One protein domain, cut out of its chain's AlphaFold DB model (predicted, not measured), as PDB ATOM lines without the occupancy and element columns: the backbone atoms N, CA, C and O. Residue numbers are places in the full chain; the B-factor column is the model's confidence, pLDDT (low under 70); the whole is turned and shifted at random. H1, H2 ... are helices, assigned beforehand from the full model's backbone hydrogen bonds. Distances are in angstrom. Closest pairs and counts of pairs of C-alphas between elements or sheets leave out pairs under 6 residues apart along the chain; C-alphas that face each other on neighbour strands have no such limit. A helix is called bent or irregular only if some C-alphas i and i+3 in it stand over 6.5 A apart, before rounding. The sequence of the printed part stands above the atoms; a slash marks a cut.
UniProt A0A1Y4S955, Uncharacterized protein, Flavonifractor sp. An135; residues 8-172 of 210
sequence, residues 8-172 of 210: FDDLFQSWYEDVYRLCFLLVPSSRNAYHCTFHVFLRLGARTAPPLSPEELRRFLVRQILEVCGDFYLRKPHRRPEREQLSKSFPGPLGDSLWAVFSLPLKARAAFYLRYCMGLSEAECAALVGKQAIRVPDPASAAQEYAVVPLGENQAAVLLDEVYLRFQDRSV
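Overview. This is residues 8 to 172 of the 210 residues of an uncharacterized protein of Flavonifractor sp. An135 (UniProt A0A1Y4S955). Eight of the nine helices pack as a compact cluster of two groups: the long helices H1, H2 and H3 crossed against one another with H9 packed on H2 and, by a few residues, on H1, and the shorter H5, H7 and H8 gathered round H6. H6 joins the groups by packing on H1 and H3, H7 also touches H3, and H4 sits at the rim, touching no helix. The printed part has 165 residues, with H1 to H9 in that order along the chain and no named strand, and its class is all helix. It is compact, with a radius of gyration of the C-alphas of 15.7 A and a rounded outline spanning 45 by 35 by 31 A.

Along the chain. H1, residues 8 to 26, begins at C-alpha 8 (185.522, 204.700, 253.030) and is 23.9 A long. It is irregular, with C-alphas 14 and 17 7.6 A apart, and has a kink of 57 degrees near residue 15. H2, residues 30 to 45, is 22.2 A long. H3, residues 54 to 75, is the longest helix, 31.3 A, and ends at C-alpha 75 (167.894, 201.728, 275.122). H4 is residues 83 to 89, H5 96 to 103, H6 106 to 117, H7 122 to 129 and H8 139 to 146. H9, residues 155 to 169, is 20.9 A long and ends at C-alpha 169 (183.841, 188.863, 261.471).

Arrangement. H6 is the hub, touching five helices. It touches H1, closest at the C-alphas of Leu 26 and Leu 106, 5.8 A apart, at a steep tilt of 60 degrees. It touches H3 at C-alphas 66 and 107, 7.5 A apart, at a shallow tilt of 34 degrees, only just short of steep. H6 and H7 form a helical hairpin, closest at C-alphas 111 and 125, 5.7 A apart. H5 and H6, also a hairpin, only just touch, with 3 pairs of C-alphas within 8 A, the closest being 101 and 109 at 6.2 A. H8 touches H6 at C-alphas 117 and 143, 6.1 A apart, and H5 at C-alphas 98 and 142, 4.2 A apart, about perpendicular to both at 88 and 82 degrees. H7 touches H3 at C-alphas 59 and 128, 6.4 A apart. H1 and H2 form a hairpin at a steep tilt of 38 degrees, with C-alphas 24 and 33 closest at 4.7 A. H3 touches H2 at C-alphas 40 and 64, 5.9 A apart, and H1 at C-alphas 23 and 65, 6.5 A apart. H9 touches H2 at C-alphas 42 and 163, 6.3 A apart, and only just touches H1, with 3 pairs within 8 A, C-alphas 16 and 156 closest at 6.8 A. H4 is close to H5 but not clearly touching, at C-alphas 83 and 99, 7.3 A apart. In H2 and H4 to H9 every O i to N i+4 pair is within hydrogen-bond range; in H1 13 of 15 are, in H3 17 of 18.

Size, cuts and confidence. The C-alphas farthest apart, of Pro 137 and Asp 169, are 47.0 A apart. The printed part has no cut, and no link is long. Mean pLDDT of the printed part is 88.4, and residues 132 to 133 are under 70.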
ATOM      1  N   PHE A   8     185.726 204.650 251.587       90.12
ATOM      2  CA  PHE A   8     185.522 204.700 253.030       90.12
ATOM      3  C   PHE A   8     186.688 205.356 253.779       90.12
ATOM      4  O   PHE A   8     186.428 206.208 254.621       90.12
ATOM      5  N   ASP A   9     187.933 205.014 253.445       91.06
ATOM      6  CA  ASP A   9     189.117 205.515 254.153       91.06
ATOM      7  C   ASP A   9     189.276 207.033 254.008       91.06
ATOM      8  O   ASP A   9     189.467 207.732 255.003       91.06
ATOM      9  N   ASP A  10     189.101 207.565 252.797       91.19
ATOM     10  CA  ASP A  10     189.183 209.007 252.536       91.19
ATOM     11  C   ASP A  10     188.102 209.774 253.308       91.19
ATOM     12  O   ASP A  10     188.356 210.817 253.923       91.19
ATOM     13  N   LEU A  11     186.879 209.231 253.313       91.88
ATOM     14  CA  LEU A  11     185.762 209.811 254.051       91.88
ATOM     15  C   LEU A  11     185.974 209.708 255.562       91.88
ATOM     16  O   LEU A  11     185.628 210.638 256.286       91.88
ATOM     17  N   PHE A  12     186.543 208.602 256.035       92.94
ATOM     18  CA  PHE A  12     186.866 208.393 257.435       92.94
ATOM     19  C   PHE A  12     187.872 209.432 257.919       92.94
ATOM     20  O   PHE A  12     187.576 210.156 258.863       92.94
ATOM     21  N   GLN A  13     189.010 209.564 257.236       91.56
ATOM     22  CA  GLN A  13     190.054 210.519 257.609       91.56
ATOM     23  C   GLN A  13     189.533 211.959 257.603       91.56
ATOM     24  O   GLN A  13     189.818 212.727 258.517       91.56
ATOM     25  N   SER A  14     188.704 212.302 256.614       91.94
ATOM     26  CA  SER A  14     188.158 213.655 256.483       91.94
ATOM     27  C   SER A  14     187.115 214.003 257.551       91.94
ATOM     28  O   SER A  14     186.988 215.166 257.918       91.94
ATOM     29  N   TRP A  15     186.337 213.025 258.031       92.81
ATOM     30  CA  TRP A  15     185.168 213.277 258.886       92.81
ATOM     31  C   TRP A  15     185.288 212.741 260.312       92.81
ATOM     32  O   TRP A  15     184.423 213.037 261.136       92.81
ATOM     33  N   TYR A  16     186.318 211.957 260.631       93.56
ATOM     34  CA  TYR A  16     186.479 211.331 261.944       93.56
ATOM     35  C   TYR A  16     186.398 212.342 263.089       93.56
ATOM     36  O   TYR A  16     185.633 212.142 264.036       93.56
ATOM     37  N   GLU A  17     187.138 213.444 262.974       93.62
ATOM     38  CA  GLU A  17     187.186 214.501 263.981       93.62
ATOM     39  C   GLU A  17     185.802 215.095 264.253       93.62
ATOM     40  O   GLU A  17     185.353 215.118 265.402       93.62
ATOM     41  N   ASP A  18     185.090 215.497 263.202       93.88
ATOM     42  CA  ASP A  18     183.758 216.087 263.326       93.88
ATOM     43  C   ASP A  18     182.726 215.102 263.867       93.88
ATOM     44  O   ASP A  18     181.905 215.452 264.719       93.88
ATOM     45  N   VAL A  19     182.767 213.849 263.405       95.56
ATOM     46  CA  VAL A  19     181.853 212.804 263.873       95.56
ATOM     47  C   VAL A  19     182.099 212.521 265.353       95.56
ATOM     48  O   VAL A  19     181.138 212.426 266.119       95.56
ATOM     49  N   TYR A  20     183.359 212.402 265.778       95.25
ATOM     50  CA  TYR A  20     183.712 212.163 267.175       95.25
ATOM     51  C   TYR A  20     183.326 213.335 268.071       95.25
ATOM     52  O   TYR A  20     182.619 213.139 269.063       95.25
ATOM     53  N   ARG A  21     183.715 214.558 267.702       94.50
ATOM     54  CA  ARG A  21     183.370 215.765 268.457       94.50
ATOM     55  C   ARG A  21     181.862 215.947 268.539       94.50
ATOM     56  O   ARG A  21     181.353 216.231 269.618       94.50
ATOM     57  N   LEU A  22     181.105 215.716 267.473       95.38
ATOM     58  CA  LEU A  22     179.651 215.792 267.570       95.38
ATOM     59  C   LEU A  22     179.092 214.693 268.489       95.38
ATOM     60  O   LEU A  22     178.287 214.992 269.370       95.38
ATOM     61  N   CYS A  23     179.547 213.442 268.362       95.56
ATOM     62  CA  CYS A  23     179.120 212.351 269.247       95.56
ATOM     63  C   CYS A  23     179.424 212.642 270.725       95.56
ATOM     64  O   CYS A  23     178.570 212.390 271.575       95.56
ATOM     65  N   PHE A  24     180.589 213.217 271.034       93.94
ATOM     66  CA  PHE A  24     180.975 213.602 272.393       93.94
ATOM     67  C   PHE A  24     180.080 214.707 272.962       93.94
ATOM     68  O   PHE A  24     179.649 214.622 274.114       93.94
ATOM     69  N   LEU A  25     179.694 215.698 272.153       93.62
ATOM     70  CA  LEU A  25     178.780 216.748 272.603       93.62
ATOM     71  C   LEU A  25     177.398 216.177 272.953       93.62
ATOM     72  O   LEU A  25     176.751 216.612 273.911       93.62
ATOM     73  N   LEU A  26     176.923 215.199 272.175       93.12
ATOM     74  CA  LEU A  26     175.624 214.551 272.379       93.12
ATOM     75  C   LEU A  26     175.649 213.526 273.518       93.12
ATOM     76  O   LEU A  26     174.668 213.400 274.265       93.12
ATOM     77  N   VAL A  27     176.766 212.829 273.690       92.31
ATOM     78  CA  VAL A  27     176.991 211.819 274.722       92.31
ATOM     79  C   VAL A  27     178.314 212.140 275.434       92.31
ATOM     80  O   VAL A  27     179.356 211.630 275.027       92.31
ATOM     81  N   PRO A  28     178.280 212.976 276.492       88.94
ATOM     82  CA  PRO A  28     179.468 213.507 277.169       88.94
ATOM     83  C   PRO A  28     180.179 212.447 278.026       88.94
ATOM     84  O   PRO A  28     180.114 212.437 279.252       88.94
ATOM     85  N   SER A  29     180.799 211.484 277.353       88.44
ATOM     86  CA  SER A  29     181.610 210.409 277.914       88.44
ATOM     87  C   SER A  29     182.487 209.862 276.798       88.44
ATOM     88  O   SER A  29     181.957 209.334 275.824       88.44
ATOM     89  N   SER A  30     183.810 209.931 276.944       88.56
ATOM     90  CA  SER A  30     184.752 209.543 275.882       88.56
ATOM     91  C   SER A  30     184.516 208.112 275.390       88.56
ATOM     92  O   SER A  30     184.471 207.866 274.189       88.56
ATOM     93  N   ARG A  31     184.248 207.175 276.311       89.81
ATOM     94  CA  ARG A  31     183.944 205.774 275.979       89.81
ATOM     95  C   ARG A  31     182.662 205.629 275.157       89.81
ATOM     96  O   ARG A  31     182.635 204.889 274.178       89.81
ATOM     97  N   ASN A  32     181.585 206.300 275.564       91.19
ATOM     98  CA  ASN A  32     180.303 206.175 274.868       91.19
ATOM     99  C   ASN A  32     180.300 206.956 273.550       91.19
ATOM    100  O   ASN A  32     179.710 206.487 272.579       91.19
ATOM    101  N   ALA A  33     180.970 208.109 273.506       92.62
ATOM    102  CA  ALA A  33     181.180 208.893 272.298       92.62
ATOM    103  C   ALA A  33     181.937 208.071 271.253       92.62
ATOM    104  O   ALA A  33     181.425 207.903 270.153       92.62
ATOM    105  N   TYR A  34     183.060 207.455 271.642       93.94
ATOM    106  CA  TYR A  34     183.825 206.531 270.804       93.94
ATOM    107  C   TYR A  34     182.944 205.410 270.239       93.94
ATOM    108  O   TYR A  34     182.901 205.189 269.032       93.94
ATOM    109  N   HIS A  35     182.157 204.752 271.097       93.94
ATOM    110  CA  HIS A  35     181.234 203.708 270.654       93.94
ATOM    111  C   HIS A  35     180.162 204.244 269.684       93.94
ATOM    112  O   HIS A  35     179.817 203.572 268.714       93.94
ATOM    113  N   CYS A  36     179.628 205.452 269.894       95.00
ATOM    114  CA  CYS A  36     178.688 206.065 268.948       95.00
ATOM    115  C   CYS A  36     179.359 206.362 267.600       95.00
ATOM    116  O   CYS A  36     178.801 206.014 266.560       95.00
ATOM    117  N   THR A  37     180.563 206.935 267.616       96.50
ATOM    118  CA  THR A  37     181.379 207.203 266.425       96.50
ATOM    119  C   THR A  37     181.635 205.925 265.635       96.50
ATOM    120  O   THR A  37     181.393 205.891 264.430       96.50
ATOM    121  N   PHE A  38     182.018 204.848 266.320       95.50
ATOM    122  CA  PHE A  38     182.210 203.530 265.725       95.50
ATOM    123  C   PHE A  38     180.951 203.045 264.993       95.50
ATOM    124  O   PHE A  38     181.007 202.699 263.815       95.50
ATOM    125  N   HIS A  39     179.781 203.103 265.640       94.81
ATOM    126  CA  HIS A  39     178.510 202.710 265.013       94.81
ATOM    127  C   HIS A  39     178.134 203.585 263.810       94.81
ATOM    128  O   HIS A  39     177.593 203.072 262.831       94.81
ATOM    129  N   VAL A  40     178.427 204.887 263.842       95.81
ATOM    130  CA  VAL A  40     178.199 205.778 262.691       95.81
ATOM    131  C   VAL A  40     179.049 205.343 261.498       95.81
ATOM    132  O   VAL A  40     178.524 205.215 260.389       95.81
ATOM    133  N   PHE A  41     180.328 205.037 261.721       95.12
ATOM    134  CA  PHE A  41     181.219 204.566 260.663       95.12
ATOM    135  C   PHE A  41     180.889 203.151 260.178       95.12
ATOM    136  O   PHE A  41     180.969 202.903 258.978       95.12
ATOM    137  N   LEU A  42     180.382 202.257 261.036       93.19
ATOM    138  CA  LEU A  42     179.824 200.975 260.586       93.19
ATOM    139  C   LEU A  42     178.649 201.163 259.620       93.19
ATOM    140  O   LEU A  42     178.536 200.449 258.622       93.19
ATOM    141  N   ARG A  43     177.761 202.124 259.898       92.06
ATOM    142  CA  ARG A  43     176.637 202.438 259.003       92.06
ATOM    143  C   ARG A  43     177.103 203.079 257.698       92.06
ATOM    144  O   ARG A  43     176.517 202.793 256.656       92.06
ATOM    145  N   LEU A  44     178.158 203.896 257.737       92.12
ATOM    146  CA  LEU A  44     178.783 204.451 256.536       92.12
ATOM    147  C   LEU A  44     179.440 203.353 255.683       92.12
ATOM    148  O   LEU A  44     179.170 203.275 254.488       92.12
ATOM    149  N   GLY A  45     180.238 202.469 256.285       90.56
ATOM    150  CA  GLY A  45     180.939 201.390 255.581       90.56
ATOM    151  C   GLY A  45     180.008 200.334 254.974       90.56
ATOM    152  O   GLY A  45     180.348 199.723 253.960       90.56
ATOM    153  N   ALA A  46     178.812 200.153 255.553       88.50
ATOM    154  CA  ALA A  46     177.775 199.223 255.088       88.50
ATOM    155  C   ALA A  46     176.875 199.810 253.989       88.50
ATOM    156  O   ALA A  46     175.932 199.159 253.529       88.50
ATOM    157  N   ARG A  47     177.110 201.066 253.610       86.19
ATOM    158  CA  ARG A  47     176.314 201.766 252.615       86.19
ATOM    159  C   ARG A  47     176.709 201.303 251.214       86.19
ATOM    160  O   ARG A  47     177.828 201.526 250.770       86.19
ATOM    161  N   THR A  48     175.742 200.741 250.492       76.75
ATOM    162  CA  THR A  48     175.879 200.280 249.097       76.75
ATOM    163  C   THR A  48     175.453 201.328 248.059       76.75
ATOM    164  O   THR A  48     175.390 201.040 246.869       76.75
ATOM    165  N   ALA A  49     175.070 202.521 248.511       75.69
ATOM    166  CA  ALA A  49     174.564 203.603 247.668       75.69
ATOM    167  C   ALA A  49     175.709 204.356 246.953       75.69
ATOM    168  O   ALA A  49     176.845 204.305 247.430       75.69
ATOM    169  N   PRO A  50     175.423 205.074 245.846       74.25
ATOM    170  CA  PRO A  50     176.432 205.812 245.081       74.25
ATOM    171  C   PRO A  50     177.224 206.821 245.934       74.25
ATOM    172  O   PRO A  50     176.751 207.235 247.004       74.25
ATOM    173  N   PRO A  51     178.424 207.230 245.477       74.19
ATOM    174  CA  PRO A  51     179.205 208.269 246.142       74.19
ATOM    175  C   PRO A  51     178.354 209.531 246.326       74.19
ATOM    176  O   PRO A  51     177.574 209.901 245.450       74.19
ATOM    177  N   LEU A  52     178.453 210.134 247.509       79.88
ATOM    178  CA  LEU A  52     177.662 211.306 247.882       79.88
ATOM    179  C   LEU A  52     178.403 212.575 247.500       79.88
ATOM    180  O   LEU A  52     179.628 212.639 247.617       79.88
ATOM    181  N   SER A  53     177.649 213.617 247.160       87.25
ATOM    182  CA  SER A  53     178.197 214.966 247.238       87.25
ATOM    183  C   SER A  53     178.605 215.282 248.692       87.25
ATOM    184  O   SER A  53     178.058 214.692 249.635       87.25
ATOM    185  N   PRO A  54     179.541 216.216 248.932       86.75
ATOM    186  CA  PRO A  54     179.972 216.556 250.292       86.75
ATOM    187  C   PRO A  54     178.806 217.013 251.187       86.75
ATOM    188  O   PRO A  54     178.766 216.706 252.380       86.75
ATOM    189  N   GLU A  55     177.809 217.688 250.615       87.50
ATOM    190  CA  GLU A  55     176.606 218.115 251.333       87.50
ATOM    191  C   GLU A  55     175.682 216.949 251.694       87.50
ATOM    192  O   GLU A  55     175.097 216.916 252.780       87.50
ATOM    193  N   GLU A  56     175.520 215.986 250.787       89.00
ATOM    194  CA  GLU A  56     174.730 214.784 251.041       89.00
ATOM    195  C   GLU A  56     175.400 213.885 252.075       89.00
ATOM    196  O   GLU A  56     174.714 213.326 252.934       89.00
ATOM    197  N   LEU A  57     176.731 213.789 252.043       90.62
ATOM    198  CA  LEU A  57     177.505 213.071 253.047       90.62
ATOM    199  C   LEU A  57     177.336 213.700 254.425       90.62
ATOM    200  O   LEU A  57     177.017 212.990 255.377       90.62
ATOM    201  N   ARG A  58     177.455 215.028 254.527       91.56
ATOM    202  CA  ARG A  58     177.198 215.753 255.778       91.56
ATOM    203  C   ARG A  58     175.790 215.470 256.297       91.56
ATOM    204  O   ARG A  58     175.622 215.101 257.458       91.56
ATOM    205  N   ARG A  59     174.774 215.593 255.431       91.50
ATOM    206  CA  ARG A  59     173.372 215.282 255.766       91.50
ATOM    207  C   ARG A  59     173.213 213.854 256.274       91.50
ATOM    208  O   ARG A  59     172.535 213.629 257.279       91.50
ATOM    209  N   PHE A  60     173.845 212.897 255.603       92.44
ATOM    210  CA  PHE A  60     173.836 211.500 256.005       92.44
ATOM    211  C   PHE A  60     174.477 211.311 257.386       92.44
ATOM    212  O   PHE A  60     173.823 210.766 258.274       92.44
ATOM    213  N   LEU A  61     175.701 211.802 257.594       94.38
ATOM    214  CA  LEU A  61     176.449 211.639 258.842       94.38
ATOM    215  C   LEU A  61     175.722 212.268 260.028       94.38
ATOM    216  O   LEU A  61     175.508 211.592 261.029       94.38
ATOM    217  N   VAL A  62     175.256 213.512 259.903       93.69
ATOM    218  CA  VAL A  62     174.504 214.189 260.975       93.69
ATOM    219  C   VAL A  62     173.255 213.396 261.349       93.69
ATOM    220  O   VAL A  62     172.975 213.200 262.534       93.69
ATOM    221  N   ARG A  63     172.523 212.875 260.358       92.69
ATOM    222  CA  ARG A  63     171.358 212.020 260.609       92.69
ATOM    223  C   ARG A  63     171.746 210.727 261.327       92.69
ATOM    224  O   ARG A  63     171.061 210.356 262.278       92.69
ATOM    225  N   GLN A  64     172.823 210.064 260.904       94.25
ATOM    226  CA  GLN A  64     173.302 208.843 261.557       94.25
ATOM    227  C   GLN A  64     173.750 209.107 262.996       94.25
ATOM    228  O   GLN A  64     173.390 208.343 263.885       94.25
ATOM    229  N   ILE A  65     174.459 210.206 263.249       95.81
ATOM    230  CA  ILE A  65     174.904 210.598 264.590       95.81
ATOM    231  C   ILE A  65     173.703 210.853 265.503       95.81
ATOM    232  O   ILE A  65     173.623 210.292 266.595       95.81
ATOM    233  N   LEU A  66     172.724 211.643 265.048       93.25
ATOM    234  CA  LEU A  66     171.501 211.907 265.813       93.25
ATOM    235  C   LEU A  66     170.723 210.627 266.126       93.25
ATOM    236  O   LEU A  66     170.166 210.502 267.216       93.25
ATOM    237  N   GLU A  67     170.674 209.688 265.183       92.06
ATOM    238  CA  GLU A  67     169.998 208.410 265.373       92.06
ATOM    239  C   GLU A  67     170.751 207.502 266.348       92.06
ATOM    240  O   GLU A  67     170.150 207.029 267.305       92.06
ATOM    241  N   VAL A  68     172.060 207.302 266.164       93.62
ATOM    242  CA  VAL A  68     172.890 206.446 267.030       93.62
ATOM    243  C   VAL A  68     172.933 206.992 268.458       93.62
ATOM    244  O   VAL A  68     172.688 206.251 269.412       93.62
ATOM    245  N   CYS A  69     173.182 208.294 268.625       93.25
ATOM    246  CA  CYS A  69     173.174 208.926 269.942       93.25
ATOM    247  C   CYS A  69     171.761 208.984 270.541       93.25
ATOM    248  O   CYS A  69     171.609 208.881 271.754       93.25
ATOM    249  N   GLY A  70     170.714 209.132 269.723       90.62
ATOM    250  CA  GLY A  70     169.327 209.058 270.184       90.62
ATOM    251  C   GLY A  70     168.967 207.667 270.707       90.62
ATOM    252  O   GLY A  70     168.450 207.538 271.815       90.62
ATOM    253  N   ASP A  71     169.315 206.625 269.951       89.44
ATOM    254  CA  ASP A  71     169.105 205.224 270.316       89.44
ATOM    255  C   ASP A  71     169.855 204.854 271.604       89.44
ATOM    256  O   ASP A  71     169.341 204.084 272.415       89.44
ATOM    257  N   PHE A  72     171.037 205.434 271.842       89.56
ATOM    258  CA  PHE A  72     171.771 205.271 273.101       89.56
ATOM    259  C   PHE A  72     170.920 205.668 274.323       89.56
ATOM    260  O   PHE A  72     170.855 204.915 275.295       89.56
ATOM    261  N   TYR A  73     170.212 206.802 274.259       86.81
ATOM    262  CA  TYR A  73     169.321 207.249 275.338       86.81
ATOM    263  C   TYR A  73     167.980 206.501 275.380       86.81
ATOM    264  O   TYR A  73     167.370 206.437 276.444       86.81
ATOM    265  N   LEU A  74     167.522 205.931 274.259       83.88
ATOM    266  CA  LEU A  74     166.295 205.126 274.220       83.88
ATOM    267  C   LEU A  74     166.483 203.747 274.863       83.88
ATOM    268  O   LEU A  74     165.609 203.285 275.588       83.88
ATOM    269  N   ARG A  75     167.630 203.095 274.634       80.44
ATOM    270  CA  ARG A  75     167.894 201.728 275.122       80.44
ATOM    271  C   ARG A  75     167.951 201.625 276.640       80.44
ATOM    272  O   ARG A  75     167.644 200.575 277.198       80.44
ATOM    273  N   LYS A  76     168.419 202.680 277.306       79.44
ATOM    274  CA  LYS A  76     168.544 202.724 278.761       79.44
ATOM    275  C   LYS A  76     168.371 204.163 279.241       79.44
ATOM    276  O   LYS A  76     168.969 205.061 278.646       79.44
ATOM    277  N   PRO A  77     167.619 204.406 280.329       75.12
ATOM    278  CA  PRO A  77     167.586 205.723 280.942       75.12
ATOM    279  C   PRO A  77     168.986 206.061 281.460       75.12
ATOM    280  O   PRO A  77     169.543 205.362 282.308       75.12
ATOM    281  N   HIS A  78     169.562 207.134 280.932       78.44
ATOM    282  CA  HIS A  78     170.836 207.664 281.396       78.44
ATOM    283  C   HIS A  78     170.576 208.918 282.224       78.44
ATOM    284  O   HIS A  78     169.863 209.827 281.791       78.44
ATOM    285  N   ARG A  79     171.174 208.978 283.416       76.56
ATOM    286  CA  ARG A  79     171.201 210.208 284.205       76.56
ATOM    287  C   ARG A  79     172.090 211.217 283.479       76.56
ATOM    288  O   ARG A  79     173.152 210.854 282.973       76.56
ATOM    289  N   ARG A  80     171.649 212.474 283.406       75.50
ATOM    290  CA  ARG A  80     172.508 213.553 282.906       75.50
ATOM    291  C   ARG A  80     173.698 213.702 283.859       75.50
ATOM    292  O   ARG A  80     173.456 213.712 285.067       75.50
ATOM    293  N   PRO A  81     174.941 213.788 283.354       78.50
ATOM    294  CA  PRO A  81     176.090 213.980 284.224       78.50
ATOM    295  C   PRO A  81     175.952 215.309 284.960       78.50
ATOM    296  O   PRO A  81     175.505 216.307 284.392       78.50
ATOM    297  N   GLU A  82     176.325 215.307 286.232       87.69
ATOM    298  CA  GLU A  82     176.441 216.538 287.009       87.69
ATOM    299  C   GLU A  82     177.651 217.339 286.526       87.69
ATOM    300  O   GLU A  82     178.611 216.773 285.993       87.69
ATOM    301  N   ARG A  83     177.626 218.661 286.728       89.50
ATOM    302  CA  ARG A  83     178.696 219.554 286.260       89.50
ATOM    303  C   ARG A  83     180.070 219.113 286.761       89.50
ATOM    304  O   ARG A  83     181.013 219.083 285.982       89.50
ATOM    305  N   GLU A  84     180.159 218.719 288.029       86.69
ATOM    306  CA  GLU A  84     181.400 218.250 288.657       86.69
ATOM    307  C   GLU A  84     181.913 216.925 288.084       86.69
ATOM    308  O   GLU A  84     183.116 216.684 288.019       86.69
ATOM    309  N   GLN A  85     181.007 216.032 287.686       86.25
ATOM    310  CA  GLN A  85     181.390 214.765 287.065       86.25
ATOM    311  C   GLN A  85     181.931 215.020 285.663       86.25
ATOM    312  O   GLN A  85     182.958 214.463 285.279       86.25
ATOM    313  N   LEU A  86     181.254 215.901 284.920       86.12
ATOM    314  CA  LEU A  86     181.678 216.272 283.584       86.12
ATOM    315  C   LEU A  86     183.014 217.013 283.616       86.12
ATOM    316  O   LEU A  86     183.899 216.636 282.858       86.12
ATOM    317  N   SER A  87     183.197 217.980 284.520       86.88
ATOM    318  CA  SER A  87     184.439 218.756 284.628       86.88
ATOM    319  C   SER A  87     185.663 217.896 284.947       86.88
ATOM    320  O   SER A  87     186.742 218.193 284.455       86.88
ATOM    321  N   LYS A  88     185.507 216.800 285.704       85.56
ATOM    322  CA  LYS A  88     186.594 215.832 285.957       85.56
ATOM    323  C   LYS A  88     186.991 215.032 284.717       85.56
ATOM    324  O   LYS A  88     188.138 214.622 284.596       85.56
ATOM    325  N   SER A  89     186.029 214.747 283.844       81.69
ATOM    326  CA  SER A  89     186.248 213.967 282.617       81.69
ATOM    327  C   SER A  89     186.581 214.827 281.399       81.69
ATOM    328  O   SER A  89     187.102 214.316 280.409       81.69
ATOM    329  N   PHE A  90     186.237 216.115 281.452       85.50
ATOM    330  CA  PHE A  90     186.417 217.050 280.360       85.50
ATOM    331  C   PHE A  90     187.873 217.558 280.362       85.50
ATOM    332  O   PHE A  90     188.398 217.928 281.407       85.50
ATOM    333  N   PRO A  91     188.539 217.565 279.201       80.81
ATOM    334  CA  PRO A  91     189.965 217.874 279.033       80.81
ATOM    335  C   PRO A  91     190.331 219.350 279.254       80.81
ATOM    336  O   PRO A  91     191.509 219.670 279.377       80.81
ATOM    337  N   GLY A  92     189.348 220.253 279.237       83.69
ATOM    338  CA  GLY A  92     189.555 221.698 279.268       83.69
ATOM    339  C   GLY A  92     188.774 222.398 280.382       83.69
ATOM    340  O   GLY A  92     188.147 221.748 281.222       83.69
ATOM    341  N   PRO A  93     188.782 223.740 280.405       84.06
ATOM    342  CA  PRO A  93     187.908 224.490 281.294       84.06
ATOM    343  C   PRO A  93     186.444 224.284 280.882       84.06
ATOM    344  O   PRO A  93     186.089 224.444 279.718       84.06
ATOM    345  N   LEU A  94     185.594 223.920 281.846       88.56
ATOM    346  CA  LEU A  94     184.142 223.834 281.664       88.56
ATOM    347  C   LEU A  94     183.483 225.107 282.215       88.56
ATOM    348  O   LEU A  94     183.021 225.143 283.368       88.56
ATOM    349  N   GLY A  95     183.472 226.156 281.397       89.06
ATOM    350  CA  GLY A  95     182.849 227.435 281.706       89.06
ATOM    351  C   GLY A  95     181.323 227.359 281.743       89.06
ATOM    352  O   GLY A  95     180.697 226.343 281.423       89.06
ATOM    353  N   ASP A  96     180.701 228.455 282.177       91.19
ATOM    354  CA  ASP A  96     179.240 228.551 282.274       91.19
ATOM    355  C   ASP A  96     178.568 228.530 280.891       91.19
ATOM    356  O   ASP A  96     177.478 227.968 280.744       91.19
ATOM    357  N   SER A  97     179.235 229.081 279.872       91.19
ATOM    358  CA  SER A  97     178.778 229.105 278.477       91.19
ATOM    359  C   SER A  97     178.701 227.684 277.900       91.19
ATOM    360  O   SER A  97     177.642 227.256 277.429       91.19
ATOM    361  N   LEU A  98     179.775 226.895 278.018       92.19
ATOM    362  CA  LEU A  98     179.799 225.504 277.563       92.19
ATOM    363  C   LEU A  98     178.883 224.603 278.402       92.19
ATOM    364  O   LEU A  98     178.196 223.729 277.864       92.19
ATOM    365  N   TRP A  99     178.797 224.833 279.714       93.06
ATOM    366  CA  TRP A  99     177.844 224.114 280.559       93.06
ATOM    367  C   TRP A  99     176.390 224.355 280.128       93.06
ATOM    368  O   TRP A  99     175.595 223.408 280.066       93.06
ATOM    369  N   ALA A 100     176.043 225.590 279.750       92.75
ATOM    370  CA  ALA A 100     174.726 225.898 279.208       92.75
ATOM    371  C   ALA A 100     174.434 225.074 277.944       92.75
ATOM    372  O   ALA A 100     173.324 224.556 277.811       92.75
ATOM    373  N   VAL A 101     175.425 224.847 277.074       92.81
ATOM    374  CA  VAL A 101     175.283 223.951 275.915       92.81
ATOM    375  C   VAL A 101     175.009 222.513 276.354       92.81
ATOM    376  O   VAL A 101     174.057 221.904 275.869       92.81
ATOM    377  N   PHE A 102     175.775 221.957 277.296       91.00
ATOM    378  CA  PHE A 102     175.558 220.582 277.770       91.00
ATOM    379  C   PHE A 102     174.179 220.363 278.413       91.00
ATOM    380  O   PHE A 102     173.632 219.259 278.348       91.00
ATOM    381  N   SER A 103     173.579 221.416 278.974       89.69
ATOM    382  CA  SER A 103     172.232 221.369 279.555       89.69
ATOM    383  C   SER A 103     171.104 221.243 278.512       89.69
ATOM    384  O   SER A 103     169.991 220.800 278.836       89.69
ATOM    385  N   LEU A 104     171.385 221.576 277.247       90.88
ATOM    386  CA  LEU A 104     170.407 221.577 276.165       90.88
ATOM    387  C   LEU A 104     169.938 220.163 275.773       90.88
ATOM    388  O   LEU A 104     170.666 219.166 275.891       90.88
ATOM    389  N   PRO A 105     168.716 220.037 275.219       88.94
ATOM    390  CA  PRO A 105     168.274 218.785 274.618       88.94
ATOM    391  C   PRO A 105     169.176 218.389 273.439       88.94
ATOM    392  O   PRO A 105     169.747 219.238 272.760       88.94
ATOM    393  N   LEU A 106     169.254 217.083 273.158       89.19
ATOM    394  CA  LEU A 106     170.184 216.478 272.190       89.19
ATOM    395  C   LEU A 106     170.195 217.190 270.827       89.19
ATOM    396  O   LEU A 106     171.250 217.575 270.335       89.19
ATOM    397  N   LYS A 107     169.019 217.455 270.251       90.56
ATOM    398  CA  LYS A 107     168.908 218.179 268.975       90.56
ATOM    399  C   LYS A 107     169.455 219.612 269.051       90.56
ATOM    400  O   LYS A 107     170.119 220.055 268.128       90.56
ATOM    401  N   ALA A 108     169.227 220.333 270.146       91.31
ATOM    402  CA  ALA A 108     169.749 221.694 270.285       91.31
ATOM    403  C   ALA A 108     171.280 221.708 270.466       91.31
ATOM    404  O   ALA A 108     171.937 222.587 269.920       91.31
ATOM    405  N   ARG A 109     171.852 220.695 271.132       93.00
ATOM    406  CA  ARG A 109     173.310 220.480 271.177       93.00
ATOM    407  C   ARG A 109     173.894 220.222 269.791       93.00
ATOM    408  O   ARG A 109     174.879 220.847 269.421       93.00
ATOM    409  N   ALA A 110     173.255 219.357 269.001       93.56
ATOM    410  CA  ALA A 110     173.694 219.099 267.631       93.56
ATOM    411  C   ALA A 110     173.668 220.371 266.782       93.56
ATOM    412  O   ALA A 110     174.644 220.694 266.117       93.56
ATOM    413  N   ALA A 111     172.571 221.126 266.854       93.06
ATOM    414  CA  ALA A 111     172.449 222.379 266.127       93.06
ATOM    415  C   ALA A 111     173.530 223.396 266.559       93.06
ATOM    416  O   ALA A 111     174.024 224.138 265.716       93.06
ATOM    417  N   PHE A 112     173.948 223.400 267.836       93.75
ATOM    418  CA  PHE A 112     175.004 224.293 268.330       93.75
ATOM    419  C   PHE A 112     176.337 223.956 267.659       93.75
ATOM    420  O   PHE A 112     176.984 224.840 267.105       93.75
ATOM    421  N   TYR A 113     176.700 222.672 267.637       93.88
ATOM    422  CA  TYR A 113     177.927 222.214 266.987       93.88
ATOM    423  C   TYR A 113     177.944 222.562 265.495       93.88
ATOM    424  O   TYR A 113     178.908 223.139 264.998       93.88
ATOM    425  N   LEU A 114     176.847 222.279 264.784       93.06
ATOM    426  CA  LEU A 114     176.738 222.581 263.355       93.06
ATOM    427  C   LEU A 114     176.895 224.081 263.078       93.06
ATOM    428  O   LEU A 114     177.601 224.468 262.149       93.06
ATOM    429  N   ARG A 115     176.273 224.930 263.902       92.50
ATOM    430  CA  ARG A 115     176.276 226.381 263.709       92.50
ATOM    431  C   ARG A 115     177.615 227.030 264.049       92.50
ATOM    432  O   ARG A 115     178.060 227.906 263.308       92.50
ATOM    433  N   TYR A 116     178.202 226.654 265.183       92.69
ATOM    434  CA  TYR A 116     179.326 227.379 265.786       92.69
ATOM    435  C   TYR A 116     180.667 226.658 265.655       92.69
ATOM    436  O   TYR A 116     181.691 227.328 265.617       92.69
ATOM    437  N   CYS A 117     180.681 225.327 265.562       91.69
ATOM    438  CA  CYS A 117     181.915 224.561 265.356       91.69
ATOM    439  C   CYS A 117     182.153 224.275 263.868       91.69
ATOM    440  O   CYS A 117     183.270 224.432 263.392       91.69
ATOM    441  N   MET A 118     181.103 223.920 263.119       90.81
ATOM    442  CA  MET A 118     181.202 223.639 261.677       90.81
ATOM    443  C   MET A 118     180.861 224.837 260.774       90.81
ATOM    444  O   MET A 118     181.011 224.751 259.557       90.81
ATOM    445  N   GLY A 119     180.377 225.945 261.343       91.50
ATOM    446  CA  GLY A 119     180.123 227.189 260.606       91.50
ATOM    447  C   GLY A 119     178.923 227.170 259.650       91.50
ATOM    448  O   GLY A 119     178.841 228.039 258.785       91.50
ATOM    449  N   LEU A 120     177.988 226.221 259.785       91.06
ATOM    450  CA  LEU A 120     176.796 226.163 258.928       91.06
ATOM    451  C   LEU A 120     175.867 227.357 259.173       91.06
ATOM    452  O   LEU A 120     175.833 227.936 260.259       91.06
ATOM    453  N   SER A 121     175.049 227.694 258.182       90.88
ATOM    454  CA  SER A 121     173.976 228.675 258.342       90.88
ATOM    455  C   SER A 121     172.844 228.144 259.231       90.88
ATOM    456  O   SER A 121     172.664 226.937 259.422       90.88
ATOM    457  N   GLU A 122     172.033 229.055 259.772       88.56
ATOM    458  CA  GLU A 122     170.862 228.696 260.584       88.56
ATOM    459  C   GLU A 122     169.836 227.879 259.781       88.56
ATOM    460  O   GLU A 122     169.286 226.901 260.287       88.56
ATOM    461  N   ALA A 123     169.648 228.218 258.501       88.25
ATOM    462  CA  ALA A 123     168.758 227.495 257.596       88.25
ATOM    463  C   ALA A 123     169.215 226.043 257.372       88.25
ATOM    464  O   ALA A 123     168.402 225.119 257.454       88.25
ATOM    465  N   GLU A 124     170.513 225.815 257.154       89.06
ATOM    466  CA  GLU A 124     171.063 224.463 256.995       89.06
ATOM    467  C   GLU A 124     170.970 223.656 258.292       89.06
ATOM    468  O   GLU A 124     170.587 222.485 258.272       89.06
ATOM    469  N   CYS A 125     171.262 224.281 259.437       89.62
ATOM    470  CA  CYS A 125     171.108 223.643 260.744       89.62
ATOM    471  C   CYS A 125     169.653 223.214 260.980       89.62
ATOM    472  O   CYS A 125     169.395 222.088 261.419       89.62
ATOM    473  N   ALA A 126     168.697 224.081 260.641       88.19
ATOM    474  CA  ALA A 126     167.276 223.788 260.749       88.19
ATOM    475  C   ALA A 126     166.849 222.649 259.816       88.19
ATOM    476  O   ALA A 126     166.110 221.766 260.251       88.19
ATOM    477  N   ALA A 127     167.349 222.616 258.579       88.94
ATOM    478  CA  ALA A 127     167.079 221.534 257.635       88.94
ATOM    479  C   ALA A 127     167.633 220.179 258.116       88.94
ATOM    480  O   ALA A 127     167.003 219.141 257.922       88.94
ATOM    481  N   LEU A 128     168.792 220.184 258.781       88.75
ATOM    482  CA  LEU A 128     169.455 218.979 259.287       88.75
ATOM    483  C   LEU A 128     168.822 218.424 260.567       88.75
ATOM    484  O   LEU A 128     168.674 217.212 260.725       88.75
ATOM    485  N   VAL A 129     168.483 219.306 261.506       86.00
ATOM    486  CA  VAL A 129     168.107 218.921 262.875       86.00
ATOM    487  C   VAL A 129     166.602 219.082 263.136       86.00
ATOM    488  O   VAL A 129     166.043 218.431 264.031       86.00
ATOM    489  N   GLY A 130     165.923 219.919 262.349       79.81
ATOM    490  CA  GLY A 130     164.501 220.239 262.478       79.81
ATOM    491  C   GLY A 130     164.184 221.296 263.542       79.81
ATOM    492  O   GLY A 130     163.070 221.304 264.062       79.81
ATOM    493  N   LYS A 131     165.147 222.147 263.933       70.38
ATOM    494  CA  LYS A 131     164.940 223.255 264.889       70.38
ATOM    495  C   LYS A 131     165.658 224.523 264.430       70.38
ATOM    496  O   LYS A 131     166.812 224.437 264.036       70.38
ATOM    497  N   GLN A 132     164.969 225.663 264.514       57.72
ATOM    498  CA  GLN A 132     165.439 226.935 263.952       57.72
ATOM    499  C   GLN A 132     166.303 227.749 264.928       57.72
ATOM    500  O   GLN A 132     167.411 228.100 264.564       57.72
ATOM    501  N   ALA A 133     165.892 227.943 266.186       61.19
ATOM    502  CA  ALA A 133     166.623 228.831 267.095       61.19
ATOM    503  C   ALA A 133     167.294 228.093 268.263       61.19
ATOM    504  O   ALA A 133     166.654 227.348 269.013       61.19
ATOM    505  N   ILE A 134     168.587 228.355 268.450       70.44
ATOM    506  CA  ILE A 134     169.365 227.943 269.619       70.44
ATOM    507  C   ILE A 134     169.648 229.195 270.430       70.44
ATOM    508  O   ILE A 134     170.272 230.128 269.934       70.44
ATOM    509  N   ARG A 135     169.225 229.210 271.692       79.62
ATOM    510  CA  ARG A 135     169.580 230.286 272.614       79.62
ATOM    511  C   ARG A 135     170.580 229.752 273.626       79.62
ATOM    512  O   ARG A 135     170.196 229.092 274.586       79.62
ATOM    513  N   VAL A 136     171.855 230.005 273.361       81.31
ATOM    514  CA  VAL A 136     172.972 229.717 274.269       81.31
ATOM    515  C   VAL A 136     173.555 231.057 274.720       81.31
ATOM    516  O   VAL A 136     173.724 231.937 273.873       81.31
ATOM    517  N   PRO A 137     173.821 231.252 276.021       78.94
ATOM    518  CA  PRO A 137     174.587 232.401 276.487       78.94
ATOM    519  C   PRO A 137     176.028 232.296 275.971       78.94
ATOM    520  O   PRO A 137     176.679 231.279 276.185       78.94
ATOM    521  N   ASP A 138     176.488 233.337 275.275       89.25
ATOM    522  CA  ASP A 138     177.822 233.437 274.663       89.25
ATOM    523  C   ASP A 138     178.288 232.161 273.915       89.25
ATOM    524  O   ASP A 138     179.170 231.422 274.365       89.25
ATOM    525  N   PRO A 139     177.694 231.868 272.743       88.62
ATOM    526  CA  PRO A 139     178.005 230.651 271.999       88.62
ATOM    527  C   PRO A 139     179.434 230.627 271.439       88.62
ATOM    528  O   PRO A 139     179.943 229.548 271.143       88.62
ATOM    529  N   ALA A 140     180.081 231.789 271.288       90.75
ATOM    530  CA  ALA A 140     181.449 231.882 270.791       90.75
ATOM    531  C   ALA A 140     182.447 231.383 271.844       90.75
ATOM    532  O   ALA A 140     183.274 230.527 271.532       90.75
ATOM    533  N   SER A 141     182.309 231.845 273.092       91.81
ATOM    534  CA  SER A 141     183.073 231.321 274.231       91.81
ATOM    535  C   SER A 141     182.872 229.810 274.381       91.81
ATOM    536  O   SER A 141     183.846 229.060 274.422       91.81
ATOM    537  N   ALA A 142     181.619 229.340 274.342       92.50
ATOM    538  CA  ALA A 142     181.321 227.913 274.446       92.50
ATOM    539  C   ALA A 142     182.000 227.081 273.340       92.50
ATOM    540  O   ALA A 142     182.484 225.981 273.600       92.50
ATOM    541  N   ALA A 143     182.046 227.587 272.103       92.81
ATOM    542  CA  ALA A 143     182.689 226.895 270.987       92.81
ATOM    543  C   ALA A 143     184.217 226.842 271.138       92.81
ATOM    544  O   ALA A 143     184.821 225.819 270.821       92.81
ATOM    545  N   GLN A 144     184.834 227.907 271.657       91.81
ATOM    546  CA  GLN A 144     186.270 227.943 271.950       91.81
ATOM    547  C   GLN A 144     186.645 226.961 273.062       91.81
ATOM    548  O   GLN A 144     187.592 226.195 272.904       91.81
ATOM    549  N   GLU A 145     185.875 226.930 274.152       91.38
ATOM    550  CA  GLU A 145     186.058 225.948 275.227       91.38
ATOM    551  C   GLU A 145     185.899 224.514 274.701       91.38
ATOM    552  O   GLU A 145     186.668 223.618 275.052       91.38
ATOM    553  N   TYR A 146     184.927 224.294 273.809       92.44
ATOM    554  CA  TYR A 146     184.674 222.982 273.221       92.44
ATOM    555  C   TYR A 146     185.747 222.526 272.225       92.44
ATOM    556  O   TYR A 146     185.976 221.325 272.076       92.44
ATOM    557  N   ALA A 147     186.439 223.452 271.559       90.56
ATOM    558  CA  ALA A 147     187.484 223.129 270.587       90.56
ATOM    559  C   ALA A 147     188.664 222.348 271.198       90.56
ATOM    560  O   ALA A 147     189.410 221.700 270.467       90.56
ATOM    561  N   VAL A 148     188.806 222.376 272.529       88.00
ATOM    562  CA  VAL A 148     189.849 221.672 273.293       88.00
ATOM    563  C   VAL A 148     189.603 220.160 273.381       88.00
ATOM    564  O   VAL A 148     190.497 219.433 273.801       88.00
ATOM    565  N   VAL A 149     188.422 219.650 272.998       85.62
ATOM    566  CA  VAL A 149     188.125 218.206 273.041       85.62
ATOM    567  C   VAL A 149     189.177 217.417 272.243       85.62
ATOM    568  O   VAL A 149     189.184 217.506 271.012       85.62
ATOM    569  N   PRO A 150     190.055 216.635 272.908       73.69
ATOM    570  CA  PRO A 150     191.155 215.979 272.251       73.69
ATOM    571  C   PRO A 150     190.624 214.777 271.490       73.69
ATOM    572  O   PRO A 150     189.778 214.010 271.965       73.69
ATOM    573  N   LEU A 151     191.198 214.594 270.316       78.50
ATOM    574  CA  LEU A 151     191.210 213.324 269.623       78.50
ATOM    575  C   LEU A 151     192.445 212.607 270.153       78.50
ATOM    576  O   LEU A 151     193.538 213.166 270.100       78.50
ATOM    577  N   GLY A 152     192.301 211.418 270.734       74.88
ATOM    578  CA  GLY A 152     193.498 210.683 271.147       74.88
ATOM    579  C   GLY A 152     194.374 210.400 269.924       74.88
ATOM    580  O   GLY A 152     193.832 209.997 268.896       74.88
ATOM    581  N   GLU A 153     195.694 210.587 270.048       70.94
ATOM    582  CA  GLU A 153     196.663 210.585 268.930       70.94
ATOM    583  C   GLU A 153     196.533 209.378 267.984       70.94
ATOM    584  O   GLU A 153     196.765 209.513 266.791       70.94
ATOM    585  N   ASN A 154     196.071 208.225 268.486       83.81
ATOM    586  CA  ASN A 154     195.862 207.006 267.694       83.81
ATOM    587  C   ASN A 154     194.411 206.499 267.679       83.81
ATOM    588  O   ASN A 154     194.139 205.427 267.145       83.81
ATOM    589  N   GLN A 155     193.457 207.230 268.263       88.44
ATOM    590  CA  GLN A 155     192.075 206.745 268.374       88.44
ATOM    591  C   GLN A 155     191.415 206.544 267.007       88.44
ATOM    592  O   GLN A 155     190.651 205.596 266.848       88.44
ATOM    593  N   ALA A 156     191.738 207.396 266.028       91.38
ATOM    594  CA  ALA A 156     191.236 207.272 264.664       91.38
ATOM    595  C   ALA A 156     191.697 205.963 264.011       91.38
ATOM    596  O   ALA A 156     190.871 205.218 263.492       91.38
ATOM    597  N   ALA A 157     192.996 205.656 264.095       91.75
ATOM    598  CA  ALA A 157     193.573 204.436 263.535       91.75
ATOM    599  C   ALA A 157     193.001 203.179 264.207       91.75
ATOM    600  O   ALA A 157     192.551 202.269 263.521       91.75
ATOM    601  N   VAL A 158     192.914 203.174 265.542       93.69
ATOM    602  CA  VAL A 158     192.320 202.052 266.287       93.69
ATOM    603  C   VAL A 158     190.853 201.846 265.902       93.69
ATOM    604  O   VAL A 158     190.430 200.719 265.671       93.69
ATOM    605  N   LEU A 159     190.066 202.924 265.795       94.75
ATOM    606  CA  LEU A 159     188.657 202.823 265.411       94.75
ATOM    607  C   LEU A 159     188.494 202.332 263.967       94.75
ATOM    608  O   LEU A 159     187.575 201.563 263.688       94.75
ATOM    609  N   LEU A 160     189.378 202.754 263.062       93.88
ATOM    610  CA  LEU A 160     189.405 202.276 261.683       93.88
ATOM    611  C   LEU A 160     189.645 200.761 261.637       93.88
ATOM    612  O   LEU A 160     188.850 200.040 261.032       93.88
ATOM    613  N   ASP A 161     190.668 200.275 262.341       93.75
ATOM    614  CA  ASP A 161     190.980 198.846 262.444       93.75
ATOM    615  C   ASP A 161     189.810 198.051 263.037       93.75
ATOM    616  O   ASP A 161     189.411 197.020 262.489       93.75
ATOM    617  N   GLU A 162     189.187 198.551 264.111       94.12
ATOM    618  CA  GLU A 162     187.995 197.933 264.698       94.12
ATOM    619  C   GLU A 162     186.841 197.834 263.689       94.12
ATOM    620  O   GLU A 162     186.125 196.827 263.656       94.12
ATOM    621  N   VAL A 163     186.639 198.862 262.854       93.12
ATOM    622  CA  VAL A 163     185.606 198.841 261.809       93.12
ATOM    623  C   VAL A 163     185.922 197.736 260.809       93.12
ATOM    624  O   VAL A 163     185.055 196.905 260.535       93.12
ATOM    625  N   TYR A 164     187.155 197.666 260.310       91.75
ATOM    626  CA  TYR A 164     187.572 196.622 259.375       91.75
ATOM    627  C   TYR A 164     187.382 195.214 259.943       91.75
ATOM    628  O   TYR A 164     186.765 194.368 259.287       91.75
ATOM    629  N   LEU A 165     187.831 194.978 261.178       92.06
ATOM    630  CA  LEU A 165     187.642 193.704 261.873       92.06
ATOM    631  C   LEU A 165     186.154 193.347 261.981       92.06
ATOM    632  O   LEU A 165     185.757 192.213 261.709       92.06
ATOM    633  N   ARG A 166     185.286 194.327 262.264       90.44
ATOM    634  CA  ARG A 166     183.841 194.087 262.358       90.44
ATOM    635  C   ARG A 166     183.222 193.605 261.045       90.44
ATOM    636  O   ARG A 166     182.339 192.747 261.073       90.44
ATOM    637  N   PHE A 167     183.675 194.140 259.911       88.50
ATOM    638  CA  PHE A 167     183.244 193.706 258.576       88.50
ATOM    639  C   PHE A 167     183.803 192.330 258.186       88.50
ATOM    640  O   PHE A 167     183.158 191.585 257.438       88.50
ATOM    641  N   GLN A 168     184.976 191.963 258.700       86.94
ATOM    642  CA  GLN A 168     185.544 190.629 258.510       86.94
ATOM    643  C   GLN A 168     184.750 189.572 259.286       86.94
ATOM    644  O   GLN A 168     184.326 188.587 258.679       86.94
ATOM    645  N   ASP A 169     184.464 189.829 260.562       85.06
ATOM    646  CA  ASP A 169     183.841 188.863 261.471       85.06
ATOM    647  C   ASP A 169     182.346 188.631 261.217       85.06
ATOM    648  O   ASP A 169     181.824 187.554 261.517       85.06
ATOM    649  N   ARG A 170     181.606 189.648 260.746       79.62
ATOM    650  CA  ARG A 170     180.133 189.602 260.684       79.62
ATOM    651  C   ARG A 170     179.545 190.305 259.465       79.62
ATOM    652  O   ARG A 170     180.124 191.211 258.875       79.62
ATOM    653  N   SER A 171     178.307 189.940 259.130       82.56
ATOM    654  CA  SER A 171     177.496 190.644 258.133       82.56
ATOM    655  C   SER A 171     176.922 191.947 258.712       82.56
ATOM    656  O   SER A 171     175.770 191.992 259.158       82.56
ATOM    657  N   VAL A 172     177.712 193.021 258.685       80.06
ATOM    658  CA  VAL A 172     177.342 194.341 259.240       80.06
ATOM    659  C   VAL A 172     176.031 194.879 258.653       80.06
ATOM    660  O   VAL A 172     175.221 195.463 259.367       80.06
TER     661      VAL A 172